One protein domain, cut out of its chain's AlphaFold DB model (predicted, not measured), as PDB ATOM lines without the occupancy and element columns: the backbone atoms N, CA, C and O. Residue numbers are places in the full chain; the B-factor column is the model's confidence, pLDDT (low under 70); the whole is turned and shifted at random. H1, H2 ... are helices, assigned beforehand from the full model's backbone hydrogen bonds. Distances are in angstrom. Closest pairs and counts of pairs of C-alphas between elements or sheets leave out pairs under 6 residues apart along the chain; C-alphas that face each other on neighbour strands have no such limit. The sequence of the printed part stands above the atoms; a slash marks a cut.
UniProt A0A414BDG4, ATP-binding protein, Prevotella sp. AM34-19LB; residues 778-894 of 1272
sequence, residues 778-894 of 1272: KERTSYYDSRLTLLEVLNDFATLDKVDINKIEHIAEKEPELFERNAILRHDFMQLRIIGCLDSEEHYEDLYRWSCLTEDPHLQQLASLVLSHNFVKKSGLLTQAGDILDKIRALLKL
ATOM      1  N   LYS A 778     -14.531  35.998  -7.676       87.31
ATOM      2  CA  LYS A 778     -13.762  34.772  -7.376       87.31
ATOM      3  C   LYS A 778     -12.750  34.406  -8.465       87.31
ATOM      4  O   LYS A 778     -11.620  34.066  -8.145       87.31
ATOM      5  N   GLU A 779     -13.146  34.520  -9.732       84.62
ATOM      6  CA  GLU A 779     -12.292  34.225 -10.890       84.62
ATOM      7  C   GLU A 779     -11.052  35.128 -10.919       84.62
ATOM      8  O   GLU A 779      -9.926  34.634 -10.954       84.62
ATOM      9  N   ARG A 780     -11.238  36.449 -10.786       86.56
ATOM     10  CA  ARG A 780     -10.116  37.399 -10.722       86.56
ATOM     11  C   ARG A 780      -9.275  37.231  -9.454       86.56
ATOM     12  O   ARG A 780      -8.071  37.450  -9.497       86.56
ATOM     13  N   THR A 781      -9.875  36.795  -8.345       90.38
ATOM     14  CA  THR A 781      -9.121  36.455  -7.126       90.38
ATOM     15  C   THR A 781      -8.176  35.274  -7.380       90.38
ATOM     16  O   THR A 781      -6.987  35.405  -7.099       90.38
ATOM     17  N   SER A 782      -8.652  34.181  -7.998       86.06
ATOM     18  CA  SER A 782      -7.808  33.020  -8.347       86.06
ATOM     19  C   SER A 782      -6.733  33.354  -9.393       86.06
ATOM     20  O   SER A 782      -5.586  32.909  -9.287       86.06
ATOM     21  N   TYR A 783      -7.062  34.214 -10.366       86.31
ATOM     22  CA  TYR A 783      -6.093  34.751 -11.327       86.31
ATOM     23  C   TYR A 783      -4.925  35.462 -10.619       86.31
ATOM     24  O   TYR A 783      -3.762  35.132 -10.867       86.31
ATOM     25  N   TYR A 784      -5.211  36.386  -9.690       90.50
ATOM     26  CA  TYR A 784      -4.163  37.093  -8.946       90.50
ATOM     27  C   TYR A 784      -3.441  36.198  -7.925       90.50
ATOM     28  O   TYR A 784      -2.226  36.321  -7.803       90.50
ATOM     29  N   ASP A 785      -4.124  35.260  -7.255       88.81
ATOM     30  CA  ASP A 785      -3.485  34.226  -6.414       88.81
ATOM     31  C   ASP A 785      -2.441  33.421  -7.212       88.81
ATOM     32  O   ASP A 785      -1.304  33.227  -6.770       88.81
ATOM     33  N   SER A 786      -2.805  32.991  -8.422       85.56
ATOM     34  CA  SER A 786      -1.915  32.244  -9.312       85.56
ATOM     35  C   SER A 786      -0.735  33.098  -9.766       85.56
ATOM     36  O   SER A 786       0.411  32.669  -9.649       85.56
ATOM     37  N   ARG A 787      -0.978  34.341 -10.201       87.19
ATOM     38  CA  ARG A 787       0.077  35.252 -10.668       87.19
ATOM     39  C   ARG A 787       1.068  35.638  -9.563       87.19
ATOM     40  O   ARG A 787       2.270  35.665  -9.812       87.19
ATOM     41  N   LEU A 788       0.586  35.851  -8.336       90.62
ATOM     42  CA  LEU A 788       1.432  36.036  -7.151       90.62
ATOM     43  C   LEU A 788       2.294  34.797  -6.879       90.62
ATOM     44  O   LEU A 788       3.494  34.928  -6.655       90.62
ATOM     45  N   THR A 789       1.717  33.595  -6.969       86.62
ATOM     46  CA  THR A 789       2.454  32.341  -6.746       86.62
ATOM     47  C   THR A 789       3.531  32.106  -7.816       86.62
ATOM     48  O   THR A 789       4.638  31.682  -7.491       86.62
ATOM     49  N   LEU A 790       3.258  32.424  -9.087       86.00
ATOM     50  CA  LEU A 790       4.263  32.352 -10.158       86.00
ATOM     51  C   LEU A 790       5.396  33.373  -9.924       86.00
ATOM     52  O   LEU A 790       6.570  33.030 -10.065       86.00
ATOM     53  N   LEU A 791       5.075  34.596  -9.483       87.81
ATOM     54  CA  LEU A 791       6.075  35.617  -9.143       87.81
ATOM     55  C   LEU A 791       6.950  35.213  -7.937       87.81
ATOM     56  O   LEU A 791       8.155  35.468  -7.951       87.81
ATOM     57  N   GLU A 792       6.381  34.533  -6.935       86.81
ATOM     58  CA  GLU A 792       7.133  33.931  -5.823       86.81
ATOM     59  C   GLU A 792       8.120  32.866  -6.315       86.81
ATOM     60  O   GLU A 792       9.299  32.929  -5.980       86.81
ATOM     61  N   VAL A 793       7.691  31.930  -7.167       85.12
ATOM     62  CA  VAL A 793       8.582  30.884  -7.708       85.12
ATOM     63  C   VAL A 793       9.675  31.481  -8.612       85.12
ATOM     64  O   VAL A 793      10.822  31.033  -8.586       85.12
ATOM     65  N   LEU A 794       9.371  32.549  -9.359       85.56
ATOM     66  CA  LEU A 794      10.371  33.306 -10.121       85.56
ATOM     67  C   LEU A 794      11.361  34.061  -9.207       85.56
ATOM     68  O   LEU A 794      12.474  34.390  -9.628       85.56
ATOM     69  N   ASN A 795      10.978  34.377  -7.969       84.06
ATOM     70  CA  ASN A 795      11.852  34.968  -6.954       84.06
ATOM     71  C   ASN A 795      12.708  33.917  -6.228       84.06
ATOM     72  O   ASN A 795      13.909  34.137  -6.072       84.06
ATOM     73  N   ASP A 796      12.132  32.760  -5.886       82.00
ATOM     74  CA  ASP A 796      12.868  31.580  -5.406       82.00
ATOM     75  C   ASP A 796      14.006  31.243  -6.386       82.00
ATOM     76  O   ASP A 796      15.165  31.120  -5.989       82.00
ATOM     77  N   PHE A 797      13.712  31.195  -7.693       83.81
ATOM     78  CA  PHE A 797      14.733  30.938  -8.710       83.81
ATOM     79  C   PHE A 797      15.821  32.020  -8.754       83.81
ATOM     80  O   PHE A 797      17.006  31.697  -8.760       83.81
ATOM     81  N   ALA A 798      15.437  33.301  -8.734       78.81
ATOM     82  CA  ALA A 798      16.383  34.419  -8.790       78.81
ATOM     83  C   ALA A 798      17.325  34.502  -7.574       78.81
ATOM     84  O   ALA A 798      18.382  35.122  -7.666       78.81
ATOM     85  N   THR A 799      16.944  33.901  -6.443       75.19
ATOM     86  CA  THR A 799      17.710  33.937  -5.187       75.19
ATOM     87  C   THR A 799      18.461  32.638  -4.885       75.19
ATOM     88  O   THR A 799      19.508  32.689  -4.240       75.19
ATOM     89  N   LEU A 800      17.958  31.483  -5.341       75.75
ATOM     90  CA  LEU A 800      18.473  30.152  -4.985       75.75
ATOM     91  C   LEU A 800      18.979  29.320  -6.178       75.75
ATOM     92  O   LEU A 800      19.444  28.199  -5.960       75.75
ATOM     93  N   ASP A 801      18.849  29.815  -7.416       72.12
ATOM     94  CA  ASP A 801      19.085  29.077  -8.674       72.12
ATOM     95  C   ASP A 801      18.309  27.752  -8.777       72.12
ATOM     96  O   ASP A 801      18.694  26.828  -9.497       72.12
ATOM     97  N   LYS A 802      17.205  27.639  -8.033       71.19
ATOM     98  CA  LYS A 802      16.382  26.432  -7.942       71.19
ATOM     99  C   LYS A 802      14.907  26.776  -7.959       71.19
ATOM    100  O   LYS A 802      14.480  27.780  -7.402       71.19
ATOM    101  N   VAL A 803      14.140  25.881  -8.563       76.75
ATOM    102  CA  VAL A 803      12.686  25.941  -8.656       76.75
ATOM    103  C   VAL A 803      12.107  24.744  -7.912       76.75
ATOM    104  O   VAL A 803      12.550  23.612  -8.104       76.75
ATOM    105  N   ASP A 804      11.107  24.983  -7.066       72.88
ATOM    106  CA  ASP A 804      10.340  23.910  -6.435       72.88
ATOM    107  C   ASP A 804       9.248  23.426  -7.398       72.88
ATOM    108  O   ASP A 804       8.156  23.995  -7.474       72.88
ATOM    109  N   ILE A 805       9.565  22.374  -8.156       73.06
ATOM    110  CA  ILE A 805       8.673  21.777  -9.162       73.06
ATOM    111  C   ILE A 805       7.333  21.359  -8.533       73.06
ATOM    112  O   ILE A 805       6.289  21.542  -9.155       73.06
ATOM    113  N   ASN A 806       7.328  20.910  -7.270       74.94
ATOM    114  CA  ASN A 806       6.106  20.488  -6.579       74.94
ATOM    115  C   ASN A 806       5.123  21.655  -6.389       74.94
ATOM    116  O   ASN A 806       3.913  21.452  -6.474       74.94
ATOM    117  N   LYS A 807       5.621  22.885  -6.161       73.50
ATOM    118  CA  LYS A 807       4.760  24.083  -6.126       73.50
ATOM    119  C   LYS A 807       4.104  24.301  -7.486       73.50
ATOM    120  O   LYS A 807       2.910  24.562  -7.535       73.50
ATOM    121  N   ILE A 808       4.866  24.174  -8.573       72.75
ATOM    122  CA  ILE A 808       4.371  24.378  -9.941       72.75
ATOM    123  C   ILE A 808       3.302  23.334 -10.286       72.75
ATOM    124  O   ILE A 808       2.199  23.695 -10.693       72.75
ATOM    125  N   GLU A 809       3.595  22.051 -10.081       73.69
ATOM    126  CA  GLU A 809       2.662  20.958 -10.381       73.69
ATOM    127  C   GLU A 809       1.381  21.061  -9.544       73.69
ATOM    128  O   GLU A 809       0.287  20.931 -10.092       73.69
ATOM    129  N   HIS A 810       1.480  21.436  -8.263       75.19
ATOM    130  CA  HIS A 810       0.303  21.634  -7.417       75.19
ATOM    131  C   HIS A 810      -0.642  22.739  -7.927       75.19
ATOM    132  O   HIS A 810      -1.858  22.603  -7.800       75.19
ATOM    133  N   ILE A 811      -0.126  23.824  -8.520       70.38
ATOM    134  CA  ILE A 811      -0.981  24.878  -9.101       70.38
ATOM    135  C   ILE A 811      -1.720  24.331 -10.336       70.38
ATOM    136  O   ILE A 811      -2.916  24.573 -10.496       70.38
ATOM    137  N   ALA A 812      -1.034  23.538 -11.166       68.75
ATOM    138  CA  ALA A 812      -1.601  22.922 -12.367       68.75
ATOM    139  C   ALA A 812      -2.705  21.897 -12.060       68.75
ATOM    140  O   ALA A 812      -3.703  21.828 -12.773       68.75
ATOM    141  N   GLU A 813      -2.537  21.114 -10.991       74.50
ATOM    142  CA  GLU A 813      -3.533  20.142 -10.528       74.50
ATOM    143  C   GLU A 813      -4.775  20.802  -9.916       74.50
ATOM    144  O   GLU A 813      -5.868  20.236  -9.967       74.50
ATOM    145  N   LYS A 814      -4.615  21.984  -9.307       72.25
ATOM    146  CA  LYS A 814      -5.662  22.624  -8.504       72.25
ATOM    147  C   LYS A 814      -6.730  23.321  -9.348       72.25
ATOM    148  O   LYS A 814      -7.910  23.168  -9.041       72.25
ATOM    149  N   GLU A 815      -6.337  24.054 -10.394       68.50
ATOM    150  CA  GLU A 815      -7.260  24.732 -11.325       68.50
ATOM    151  C   GLU A 815      -6.744  24.685 -12.785       68.50
ATOM    152  O   GLU A 815      -6.353  25.712 -13.342       68.50
ATOM    153  N   PRO A 816      -6.749  23.514 -13.459       68.69
ATOM    154  CA  PRO A 816      -6.231  23.385 -14.829       68.69
ATOM    155  C   PRO A 816      -6.974  24.268 -15.849       68.69
ATOM    156  O   PRO A 816      -6.342  24.852 -16.728       68.69
ATOM    157  N   GLU A 817      -8.293  24.452 -15.688       68.19
ATOM    158  CA  GLU A 817      -9.106  25.336 -16.542       68.19
ATOM    159  C   GLU A 817      -8.629  26.804 -16.517       68.19
ATOM    160  O   GLU A 817      -8.848  27.540 -17.481       68.19
ATOM    161  N   LEU A 818      -7.955  27.247 -15.445       72.00
ATOM    162  CA  LEU A 818      -7.437  28.612 -15.335       72.00
ATOM    163  C   LEU A 818      -6.310  28.862 -16.352       72.00
ATOM    164  O   LEU A 818      -6.261  29.932 -16.957       72.00
ATOM    165  N   PHE A 819      -5.451  27.866 -16.589       71.19
ATOM    166  CA  PHE A 819      -4.359  27.925 -17.571       71.19
ATOM    167  C   PHE A 819      -4.821  27.666 -19.009       71.19
ATOM    168  O   PHE A 819      -4.153  28.077 -19.955       71.19
ATOM    169  N   GLU A 820      -5.967  27.013 -19.199       66.31
ATOM    170  CA  GLU A 820      -6.604  26.930 -20.518       66.31
ATOM    171  C   GLU A 820      -7.218  28.274 -20.939       66.31
ATOM    172  O   GLU A 820      -7.204  28.603 -22.124       66.31
ATOM    173  N   ARG A 821      -7.724  29.061 -19.976       66.31
ATOM    174  CA  ARG A 821      -8.409  30.344 -20.220       66.31
ATOM    175  C   ARG A 821      -7.514  31.584 -20.186       66.31
ATOM    176  O   ARG A 821      -7.917  32.599 -20.743       66.31
ATOM    177  N   ASN A 822      -6.345  31.527 -19.542       74.12
ATOM    178  CA  ASN A 822      -5.451  32.681 -19.390       74.12
ATOM    179  C   ASN A 822      -4.097  32.431 -20.063       74.12
ATOM    180  O   ASN A 822      -3.258  31.689 -19.541       74.12
ATOM    181  N   ALA A 823      -3.861  33.074 -21.207       73.12
ATOM    182  CA  ALA A 823      -2.642  32.895 -21.987       73.12
ATOM    183  C   ALA A 823      -1.394  33.420 -21.258       73.12
ATOM    184  O   ALA A 823      -0.341  32.791 -21.346       73.12
ATOM    185  N   ILE A 824      -1.513  34.510 -20.486       75.56
ATOM    186  CA  ILE A 824      -0.387  35.062 -19.707       75.56
ATOM    187  C   ILE A 824       0.038  34.074 -18.615       75.56
ATOM    188  O   ILE A 824       1.204  33.693 -18.545       75.56
ATOM    189  N   LEU A 825      -0.921  33.577 -17.822       77.44
ATOM    190  CA  LEU A 825      -0.637  32.573 -16.790       77.44
ATOM    191  C   LEU A 825      -0.052  31.295 -17.397       77.44
ATOM    192  O   LEU A 825       0.859  30.718 -16.815       77.44
ATOM    193  N   ARG A 826      -0.535  30.862 -18.569       80.06
ATOM    194  CA  ARG A 826       0.010  29.703 -19.290       80.06
ATOM    195  C   ARG A 826       1.449  29.928 -19.756       80.06
ATOM    196  O   ARG A 826       2.251  29.003 -19.636       80.06
ATOM    197  N   HIS A 827       1.781  31.116 -20.261       82.69
ATOM    198  CA  HIS A 827       3.147  31.476 -20.647       82.69
ATOM    199  C   HIS A 827       4.082  31.461 -19.429       82.69
ATOM    200  O   HIS A 827       5.042  30.692 -19.412       82.69
ATOM    201  N   ASP A 828       3.751  32.212 -18.373       80.62
ATOM    202  CA  ASP A 828       4.546  32.302 -17.137       80.62
ATOM    203  C   ASP A 828       4.720  30.931 -16.457       80.62
ATOM    204  O   ASP A 828       5.799  30.578 -15.973       80.62
ATOM    205  N   PHE A 829       3.669  30.111 -16.462       83.69
ATOM    206  CA  PHE A 829       3.698  28.742 -15.958       83.69
ATOM    207  C   PHE A 829       4.613  27.829 -16.784       83.69
ATOM    208  O   PHE A 829       5.426  27.095 -16.219       83.69
ATOM    209  N   MET A 830       4.531  27.882 -18.117       84.75
ATOM    210  CA  MET A 830       5.420  27.109 -18.990       84.75
ATOM    211  C   MET A 830       6.876  27.572 -18.878       84.75
ATOM    212  O   MET A 830       7.771  26.729 -18.837       84.75
ATOM    213  N   GLN A 831       7.110  28.880 -18.742       87.69
ATOM    214  CA  GLN A 831       8.419  29.467 -18.459       87.69
ATOM    215  C   GLN A 831       9.023  28.843 -17.190       87.69
ATOM    216  O   GLN A 831      10.133  28.309 -17.223       87.69
ATOM    217  N   LEU A 832       8.266  28.821 -16.089       86.00
ATOM    218  CA  LEU A 832       8.710  28.230 -14.825       86.00
ATOM    219  C   LEU A 832       8.862  26.704 -14.878       86.00
ATOM    220  O   LEU A 832       9.797  26.183 -14.273       86.00
ATOM    221  N   ARG A 833       8.027  25.976 -15.636       85.44
ATOM    222  CA  ARG A 833       8.226  24.532 -15.872       85.44
ATOM    223  C   ARG A 833       9.537  24.237 -16.586       85.44
ATOM    224  O   ARG A 833      10.241  23.318 -16.182       85.44
ATOM    225  N   ILE A 834       9.872  25.014 -17.616       88.12
ATOM    226  CA  ILE A 834      11.129  24.865 -18.357       88.12
ATOM    227  C   ILE A 834      12.325  25.113 -17.428       88.12
ATOM    228  O   ILE A 834      13.256  24.313 -17.413       88.12
ATOM    229  N   ILE A 835      12.284  26.169 -16.606       87.44
ATOM    230  CA  ILE A 835      13.328  26.461 -15.604       87.44
ATOM    231  C   ILE A 835      13.398  25.352 -14.543       87.44
ATOM    232  O   ILE A 835      14.489  24.974 -14.126       87.44
ATOM    233  N   GLY A 836      12.257  24.775 -14.153       84.69
ATOM    234  CA  GLY A 836      12.173  23.616 -13.259       84.69
ATOM    235  C   GLY A 836      12.956  22.394 -13.740       84.69
ATOM    236  O   GLY A 836      13.387  21.589 -12.923       84.69
ATOM    237  N   CYS A 837      13.216  22.274 -15.043       87.25
ATOM    238  CA  CYS A 837      14.044  21.204 -15.590       87.25
ATOM    239  C   CYS A 837      15.563  21.458 -15.479       87.25
ATOM    240  O   CYS A 837      16.333  20.585 -15.886       87.25
ATOM    241  N   LEU A 838      16.026  22.599 -14.948       86.50
ATOM    242  CA  LEU A 838      17.452  22.839 -14.681       86.50
ATOM    243  C   LEU A 838      18.035  21.758 -13.764       86.50
ATOM    244  O   LEU A 838      17.414  21.346 -12.787       86.50
ATOM    245  N   ASP A 839      19.239  21.292 -14.096       83.50
ATOM    246  CA  ASP A 839      19.958  20.204 -13.417       83.50
ATOM    247  C   ASP A 839      19.241  18.837 -13.375       83.50
ATOM    248  O   ASP A 839      19.794  17.879 -12.832       83.50
ATOM    249  N   SER A 840      18.058  18.698 -13.987       83.44
ATOM    250  CA  SER A 840      17.343  17.423 -14.077       83.44
ATOM    251  C   SER A 840      17.773  16.616 -15.304       83.44
ATOM    252  O   SER A 840      17.786  17.109 -16.436       83.44
ATOM    253  N   GLU A 841      18.080  15.335 -15.083       75.81
ATOM    254  CA  GLU A 841      18.344  14.376 -16.160       75.81
ATOM    255  C   GLU A 841      17.077  13.685 -16.686       75.81
ATOM    256  O   GLU A 841      17.136  12.996 -17.703       75.81
ATOM    257  N   GLU A 842      15.934  13.849 -16.018       80.94
ATOM    258  CA  GLU A 842      14.702  13.119 -16.349       80.94
ATOM    259  C   GLU A 842      13.887  13.814 -17.456       80.94
ATOM    260  O   GLU A 842      13.166  13.155 -18.201       80.94
ATOM    261  N   HIS A 843      14.063  15.130 -17.636       83.94
ATOM    262  CA  HIS A 843      13.258  15.960 -18.548       83.94
ATOM    263  C   HIS A 843      13.929  16.297 -19.892       83.94
ATOM    264  O   HIS A 843      13.472  17.200 -20.596       83.94
ATOM    265  N   TYR A 844      15.000  15.594 -20.288       85.56
ATOM    266  CA  TYR A 844      15.695  15.861 -21.561       85.56
ATOM    267  C   TYR A 844      14.763  15.788 -22.787       85.56
ATOM    268  O   TYR A 844      14.870  16.626 -23.682       85.56
ATOM    269  N   GLU A 845      13.832  14.829 -22.817       86.06
ATOM    270  CA  GLU A 845      12.880  14.655 -23.925       86.06
ATOM    271  C   GLU A 845      11.813  15.766 -23.951       86.06
ATOM    272  O   GLU A 845      11.474  16.281 -25.016       86.06
ATOM    273  N   ASP A 846      11.319  16.194 -22.781       86.75
ATOM    274  CA  ASP A 846      10.354  17.295 -22.673       86.75
ATOM    275  C   ASP A 846      10.980  18.631 -23.098       86.75
ATOM    276  O   ASP A 846      10.387  19.353 -23.902       86.75
ATOM    277  N   LEU A 847      12.201  18.922 -22.633       88.75
ATOM    278  CA  LEU A 847      12.981  20.094 -23.042       88.75
ATOM    279  C   LEU A 847      13.273  20.092 -24.547       88.75
ATOM    280  O   LEU A 847      13.105  21.120 -25.204       88.75
ATOM    281  N   TYR A 848      13.666  18.945 -25.113       88.12
ATOM    282  CA  TYR A 848      13.875  18.816 -26.554       88.12
ATOM    283  C   TYR A 848      12.578  19.085 -27.326       88.12
ATOM    284  O   TYR A 848      12.574  19.924 -28.232       88.12
ATOM    285  N   ARG A 849      11.455  18.475 -26.915       88.50
ATOM    286  CA  ARG A 849      10.134  18.711 -27.514       88.50
ATOM    287  C   ARG A 849       9.747  20.188 -27.456       88.50
ATOM    288  O   ARG A 849       9.342  20.729 -28.479       88.50
ATOM    289  N   TRP A 850       9.899  20.852 -26.308       88.44
ATOM    290  CA  TRP A 850       9.589  22.278 -26.159       88.44
ATOM    291  C   TRP A 850      10.509  23.173 -27.002       88.44
ATOM    292  O   TRP A 850      10.019  24.098 -27.639       88.44
ATOM    293  N   SER A 851      11.800  22.845 -27.126       86.38
ATOM    294  CA  SER A 851      12.724  23.558 -28.029       86.38
ATOM    295  C   SER A 851      12.396  23.392 -29.526       86.38
ATOM    296  O   SER A 851      12.893  24.148 -30.361       86.38
ATOM    297  N   CYS A 852      11.537  22.427 -29.880       82.25
ATOM    298  CA  CYS A 852      11.034  22.222 -31.240       82.25
ATOM    299  C   CYS A 852       9.682  22.914 -31.512       82.25
ATOM    300  O   CYS A 852       9.246  22.927 -32.663       82.25
ATOM    301  N   LEU A 853       9.003  23.458 -30.494       80.69
ATOM    302  CA  LEU A 853       7.737  24.174 -30.677       80.69
ATOM    303  C   LEU A 853       8.003  25.597 -31.181       80.69
ATOM    304  O   LEU A 853       8.812  26.320 -30.614       80.69
ATOM    305  N   THR A 854       7.288  26.006 -32.230       64.88
ATOM    306  CA  THR A 854       7.428  27.330 -32.865       64.88
ATOM    307  C   THR A 854       6.306  28.306 -32.497       64.88
ATOM    308  O   THR A 854       6.195  29.358 -33.116       64.88
ATOM    309  N   GLU A 855       5.431  27.942 -31.555       70.38
ATOM    310  CA  GLU A 855       4.292  28.775 -31.131       70.38
ATOM    311  C   GLU A 855       4.745  29.996 -30.315       70.38
ATOM    312  O   GLU A 855       4.147  31.062 -30.420       70.38
ATOM    313  N   ASP A 856       5.822  29.845 -29.540       76.44
ATOM    314  CA  ASP A 856       6.357  30.871 -28.645       76.44
ATOM    315  C   ASP A 856       7.899  30.887 -28.728       76.44
ATOM    316  O   ASP A 856       8.556  30.004 -28.162       76.44
ATOM    317  N   PRO A 857       8.501  31.859 -29.442       80.75
ATOM    318  CA  PRO A 857       9.953  31.941 -29.608       80.75
ATOM    319  C   PRO A 857      10.727  32.124 -28.295       80.75
ATOM    320  O   PRO A 857      11.872  31.681 -28.198       80.75
ATOM    321  N   HIS A 858      10.120  32.755 -27.284       82.56
ATOM    322  CA  HIS A 858      10.755  33.012 -25.989       82.56
ATOM    323  C   HIS A 858      10.862  31.721 -25.179       82.56
ATOM    324  O   HIS A 858      11.952  31.343 -24.742       82.56
ATOM    325  N   LEU A 859       9.759  30.974 -25.067       86.50
ATOM    326  CA  LEU A 859       9.757  29.654 -24.427       86.50
ATOM    327  C   LEU A 859      10.629  28.648 -25.193       86.50
ATOM    328  O   LEU A 859      11.324  27.841 -24.571       86.50
ATOM    329  N   GLN A 860      10.659  28.721 -26.528       89.06
ATOM    330  CA  GLN A 860      11.535  27.895 -27.362       89.06
ATOM    331  C   GLN A 860      13.022  28.153 -27.055       89.06
ATOM    332  O   GLN A 860      13.794  27.209 -26.843       89.06
ATOM    333  N   GLN A 861      13.427  29.428 -27.004       88.75
ATOM    334  CA  GLN A 861      14.796  29.834 -26.689       88.75
ATOM    335  C   GLN A 861      15.177  29.421 -25.261       88.75
ATOM    336  O   GLN A 861      16.246  28.844 -25.056       88.75
ATOM    337  N   LEU A 862      14.288  29.636 -24.289       90.81
ATOM    338  CA  LEU A 862      14.487  29.235 -22.897       90.81
ATOM    339  C   LEU A 862      14.671  27.715 -22.756       90.81
ATOM    340  O   LEU A 862      15.614  27.276 -22.099       90.81
ATOM    341  N   ALA A 863      13.833  26.908 -23.418       90.69
ATOM    342  CA  ALA A 863      13.956  25.449 -23.412       90.69
ATOM    343  C   ALA A 863      15.285  24.987 -24.025       90.69
ATOM    344  O   ALA A 863      15.953  24.113 -23.469       90.69
ATOM    345  N   SER A 864      15.715  25.617 -25.123       89.69
ATOM    346  CA  SER A 864      17.017  25.356 -25.745       89.69
ATOM    347  C   SER A 864      18.195  25.712 -24.823       89.69
ATOM    348  O   SER A 864      19.169  24.956 -24.740       89.69
ATOM    349  N   LEU A 865      18.107  26.822 -24.082       91.00
ATOM    350  CA  LEU A 865      19.136  27.245 -23.128       91.00
ATOM    351  C   LEU A 865      19.213  26.318 -21.907       91.00
ATOM    352  O   LEU A 865      20.315  25.899 -21.556       91.00
ATOM    353  N   VAL A 866      18.085  25.939 -21.294       91.12
ATOM    354  CA  VAL A 866      18.065  24.984 -20.164       91.12
ATOM    355  C   VAL A 866      18.601  23.616 -20.596       91.12
ATOM    356  O   VAL A 866      19.463  23.046 -19.924       91.12
ATOM    357  N   LEU A 867      18.179  23.124 -21.766       92.00
ATOM    358  CA  LEU A 867      18.697  21.889 -22.357       92.00
ATOM    359  C   LEU A 867      20.224  21.943 -22.534       92.00
ATOM    360  O   LEU A 867      20.938  21.007 -22.167       92.00
ATOM    361  N   SER A 868      20.725  23.067 -23.052       90.50
ATOM    362  CA  SER A 868      22.157  23.309 -23.242       90.50
ATOM    363  C   SER A 868      22.912  23.378 -21.911       90.50
ATOM    364  O   SER A 868      23.972  22.766 -21.795       90.50
ATOM    365  N   HIS A 869      22.367  24.058 -20.894       91.62
ATOM    366  CA  HIS A 869      22.955  24.135 -19.551       91.62
ATOM    367  C   HIS A 869      23.173  22.736 -18.967       91.62
ATOM    368  O   HIS A 869      24.295  22.399 -18.584       91.62
ATOM    369  N   ASN A 870      22.128  21.901 -18.974       91.19
ATOM    370  CA  ASN A 870      22.168  20.556 -18.405       91.19
ATOM    371  C   ASN A 870      23.237  19.683 -19.094       91.19
ATOM    372  O   ASN A 870      24.070  19.075 -18.415       91.19
ATOM    373  N   PHE A 871      23.297  19.682 -20.433       88.50
ATOM    374  CA  PHE A 871      24.316  18.930 -21.180       88.50
ATOM    375  C   PHE A 871      25.747  19.435 -20.939       88.50
ATOM    376  O   PHE A 871      26.665  18.633 -20.739       88.50
ATOM    377  N   VAL A 872      25.958  20.754 -20.954       87.88
ATOM    378  CA  VAL A 872      27.281  21.378 -20.786       87.88
ATOM    379  C   VAL A 872      27.810  21.143 -19.365       87.88
ATOM    380  O   VAL A 872      28.948  20.698 -19.194       87.88
ATOM    381  N   LYS A 873      26.960  21.315 -18.346       84.44
ATOM    382  CA  LYS A 873      27.292  21.051 -16.938       84.44
ATOM    383  C   LYS A 873      27.607  19.578 -16.685       84.44
ATOM    384  O   LYS A 873      28.639  19.275 -16.087       84.44
ATOM    385  N   LYS A 874      26.787  18.658 -17.213       85.69
ATOM    386  CA  LYS A 874      27.030  17.202 -17.161       85.69
ATOM    387  C   LYS A 874      28.346  16.797 -17.833       85.69
ATOM    388  O   LYS A 874      29.000  15.855 -17.392       85.69
ATOM    389  N   SER A 875      28.765  17.538 -18.857       83.75
ATOM    390  CA  SER A 875      30.048  17.348 -19.549       83.75
ATOM    391  C   SER A 875      31.258  17.916 -18.782       83.75
ATOM    392  O   SER A 875      32.381  17.835 -19.274       83.75
ATOM    393  N   GLY A 876      31.057  18.495 -17.591       75.88
ATOM    394  CA  GLY A 876      32.113  19.072 -16.748       75.88
ATOM    395  C   GLY A 876      32.536  20.498 -17.124       75.88
ATOM    396  O   GLY A 876      33.478  21.030 -16.540       75.88
ATOM    397  N   LEU A 877      31.845  21.139 -18.072       78.38
ATOM    398  CA  LEU A 877      32.143  22.487 -18.569       78.38
ATOM    399  C   LEU A 877      31.460  23.554 -17.694       78.38
ATOM    400  O   LEU A 877      30.545  24.257 -18.119       78.38
ATOM    401  N   LEU A 878      31.873  23.628 -16.424       69.50
ATOM    402  CA  LEU A 878      31.185  24.420 -15.394       69.50
ATOM    403  C   LEU A 878      31.140  25.928 -15.695       69.50
ATOM    404  O   LEU A 878      30.132  26.561 -15.396       69.50
ATOM    405  N   THR A 879      32.189  26.492 -16.302       65.88
ATOM    406  CA  THR A 879      32.230  27.913 -16.695       65.88
ATOM    407  C   THR A 879      31.149  28.218 -17.729       65.88
ATOM    408  O   THR A 879      30.286  29.052 -17.488       65.88
ATOM    409  N   GLN A 880      31.125  27.445 -18.818       74.75
ATOM    410  CA  GLN A 880      30.172  27.601 -19.916       74.75
ATOM    411  C   GLN A 880      28.731  27.328 -19.464       74.75
ATOM    412  O   GLN A 880      27.798  27.972 -19.936       74.75
ATOM    413  N   ALA A 881      28.530  26.403 -18.521       74.69
ATOM    414  CA  ALA A 881      27.233  26.216 -17.880       74.69
ATOM    415  C   ALA A 881      26.809  27.475 -17.097       74.69
ATOM    416  O   ALA A 881      25.651  27.882 -17.188       74.69
ATOM    417  N   GLY A 882      27.735  28.117 -16.378       72.38
ATOM    418  CA  GLY A 882      27.519  29.409 -15.722       72.38
ATOM    419  C   GLY A 882      27.133  30.522 -16.700       72.38
ATOM    420  O   GLY A 882      26.150  31.216 -16.455       72.38
ATOM    421  N   ASP A 883      27.823  30.628 -17.837       76.12
ATOM    422  CA  ASP A 883      27.524  31.620 -18.882       76.12
ATOM    423  C   ASP A 883      26.120  31.410 -19.487       76.12
ATOM    424  O   ASP A 883      25.365  32.361 -19.693       76.12
ATOM    425  N   ILE A 884      25.725  30.151 -19.719       82.06
ATOM    426  CA  ILE A 884      24.367  29.804 -20.175       82.06
ATOM    427  C   ILE A 884      23.326  30.137 -19.094       82.06
ATOM    428  O   ILE A 884      22.249  30.627 -19.430       82.06
ATOM    429  N   LEU A 885      23.630  29.922 -17.809       83.12
ATOM    430  CA  LEU A 885      22.730  30.280 -16.705       83.12
ATOM    431  C   LEU A 885      22.555  31.799 -16.580       83.12
ATOM    432  O   LEU A 885      21.436  32.265 -16.389       83.12
ATOM    433  N   ASP A 886      23.623  32.581 -16.751       78.94
ATOM    434  CA  ASP A 886      23.531  34.042 -16.821       78.94
ATOM    435  C   ASP A 886      22.695  34.497 -18.031       78.94
ATOM    436  O   ASP A 886      21.887  35.417 -17.899       78.94
ATOM    437  N   LYS A 887      22.783  33.807 -19.179       80.19
ATOM    438  CA  LYS A 887      21.903  34.069 -20.334       80.19
ATOM    439  C   LYS A 887      20.435  33.703 -20.067       80.19
ATOM    440  O   LYS A 887      19.550  34.426 -20.513       80.19
ATOM    441  N   ILE A 888      20.165  32.637 -19.307       84.81
ATOM    442  CA  ILE A 888      18.813  32.293 -18.831       84.81
ATOM    443  C   ILE A 888      18.283  33.390 -17.897       84.81
ATOM    444  O   ILE A 888      17.168  33.864 -18.088       84.81
ATOM    445  N   ARG A 889      19.086  33.856 -16.930       79.81
ATOM    446  CA  ARG A 889      18.713  34.969 -16.036       79.81
ATOM    447  C   ARG A 889      18.401  36.248 -16.818       79.81
ATOM    448  O   ARG A 889      17.378  36.869 -16.550       79.81
ATOM    449  N   ALA A 890      19.228  36.602 -17.804       78.06
ATOM    450  CA  ALA A 890      19.009  37.762 -18.668       78.06
ATOM    451  C   ALA A 890      17.695  37.658 -19.464       78.06
ATOM    452  O   ALA A 890      16.904  38.599 -19.454       78.06
ATOM    453  N   LEU A 891      17.419  36.497 -20.073       80.44
ATOM    454  CA  LEU A 891      16.170  36.235 -20.801       80.44
ATOM    455  C   LEU A 891      14.932  36.398 -19.898       80.44
ATOM    456  O   LEU A 891      13.908  36.919 -20.321       80.44
ATOM    457  N   LEU A 892      15.055  36.016 -18.626       78.25
ATOM    458  CA  LEU A 892      14.016  36.131 -17.598       78.25
ATOM    459  C   LEU A 892      13.982  37.500 -16.887       78.25
ATOM    460  O   LEU A 892      13.283  37.644 -15.883       78.25
ATOM    461  N   LYS A 893      14.750  38.492 -17.366       75.12
ATOM    462  CA  LYS A 893      14.901  39.833 -16.762       75.12
ATOM    463  C   LYS A 893      15.308  39.800 -15.276       75.12
ATOM    464  O   LYS A 893      14.882  40.624 -14.472       75.12
ATOM    465  N   LEU A 894      16.135  38.829 -14.892       74.19
ATOM    466  CA  LEU A 894      16.611  38.652 -13.520       74.19
ATOM    467  C   LEU A 894      17.944  39.374 -13.316       74.19
ATOM    468  O   LEU A 894      18.989  38.918 -13.783       74.19
TER     469      LEU A 894
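AT A GLANCE: This is residues 778 to 894 of the 1272 residues of the protein "ATP-binding protein" of Prevotella sp. AM34-19LB (UniProt A0A414BDG4). Roughly aligned helices form an elongated body in two halves: H1, H2 and H4 make a loose triangle with the short H3 at one end of it, and H5, H6 and H7 lie in a row with H6 between the other two. The halves join where H4 packs beside residues 859 to 866 of H6. The printed part has 117 residues with seven named helices, H1 to H7 in chain order, and no named strand; the class is all helix. It is compact, with a radius of gyration of the C-alphas of 14.4 A, and spans 49 by 30 by 24 A.

IN THESE COORDINATES: The longest helix, H1, takes residues 778 to 800 and runs 32.7 A, from C-alpha 778 at (-13.762, 34.772, -7.376) to C-alpha 800 at (18.473, 30.152, -4.985). H2 is residues 805 to 814, H3 residues 816 to 821, and H4 residues 823 to 836, 19.5 A long. H5 is residues 844 to 851. H6, residues 857 to 874, is 25.8 A long. H7, residues 878 to 891, is 19.9 A long and ends with C-alpha 891 at (16.170, 36.235, -20.801).

HOW THE PARTS SIT: H1, H2 and H4 form an up and down bundle, each helix running against the one before it. H1 and H2, a helical hairpin, only just touch, with 3 pairs of C-alphas within 8 A; the closest are Ser 786 and Ile 811, 7.4 A apart. H1 touches H4 with residues 786 to 794 alone, at a shallow tilt of 28 degrees, the same way; the closest C-alphas are those of Arg 787 and Leu 825, 6.7 A. H2 touches H4 at 32 degrees, a shallow tilt, opposite ways, closest at the C-alphas of Ile 805 and Gly 836, 5.7 A. H4 is the hub, touching four helices. H3 and H4 touch only at the corner, and only just, with 3 pairs of C-alphas within 8 A; the closest are those of Phe 819 and Arg 826, 5.0 A apart. H4 and H6 run the same way at a shallow tilt of 8 degrees, with the C-alphas of Ile 834 and Ala 863 closest at 5.8 A. H5 and H6 form a helical hairpin, closest at the C-alphas of Ser 851 and Gln 860, 4.5 A. H6 and H7 form another, closest at His 869 and Ala 881, whose C-alphas are 5.0 A apart. H5 and H7 are apart. In H1 to H7, every O i to N i+4 pair is within hydrogen-bond range.

THE WHOLE: The farthest C-alphas, those of Lys 778 and Gly 876, are 49.4 A apart. The printed part has no cut and no long link. Mean pLDDT of the printed part is 81.1; residues 812, 815 to 817, 820 to 821, 854 and 878 to 879 are under 70.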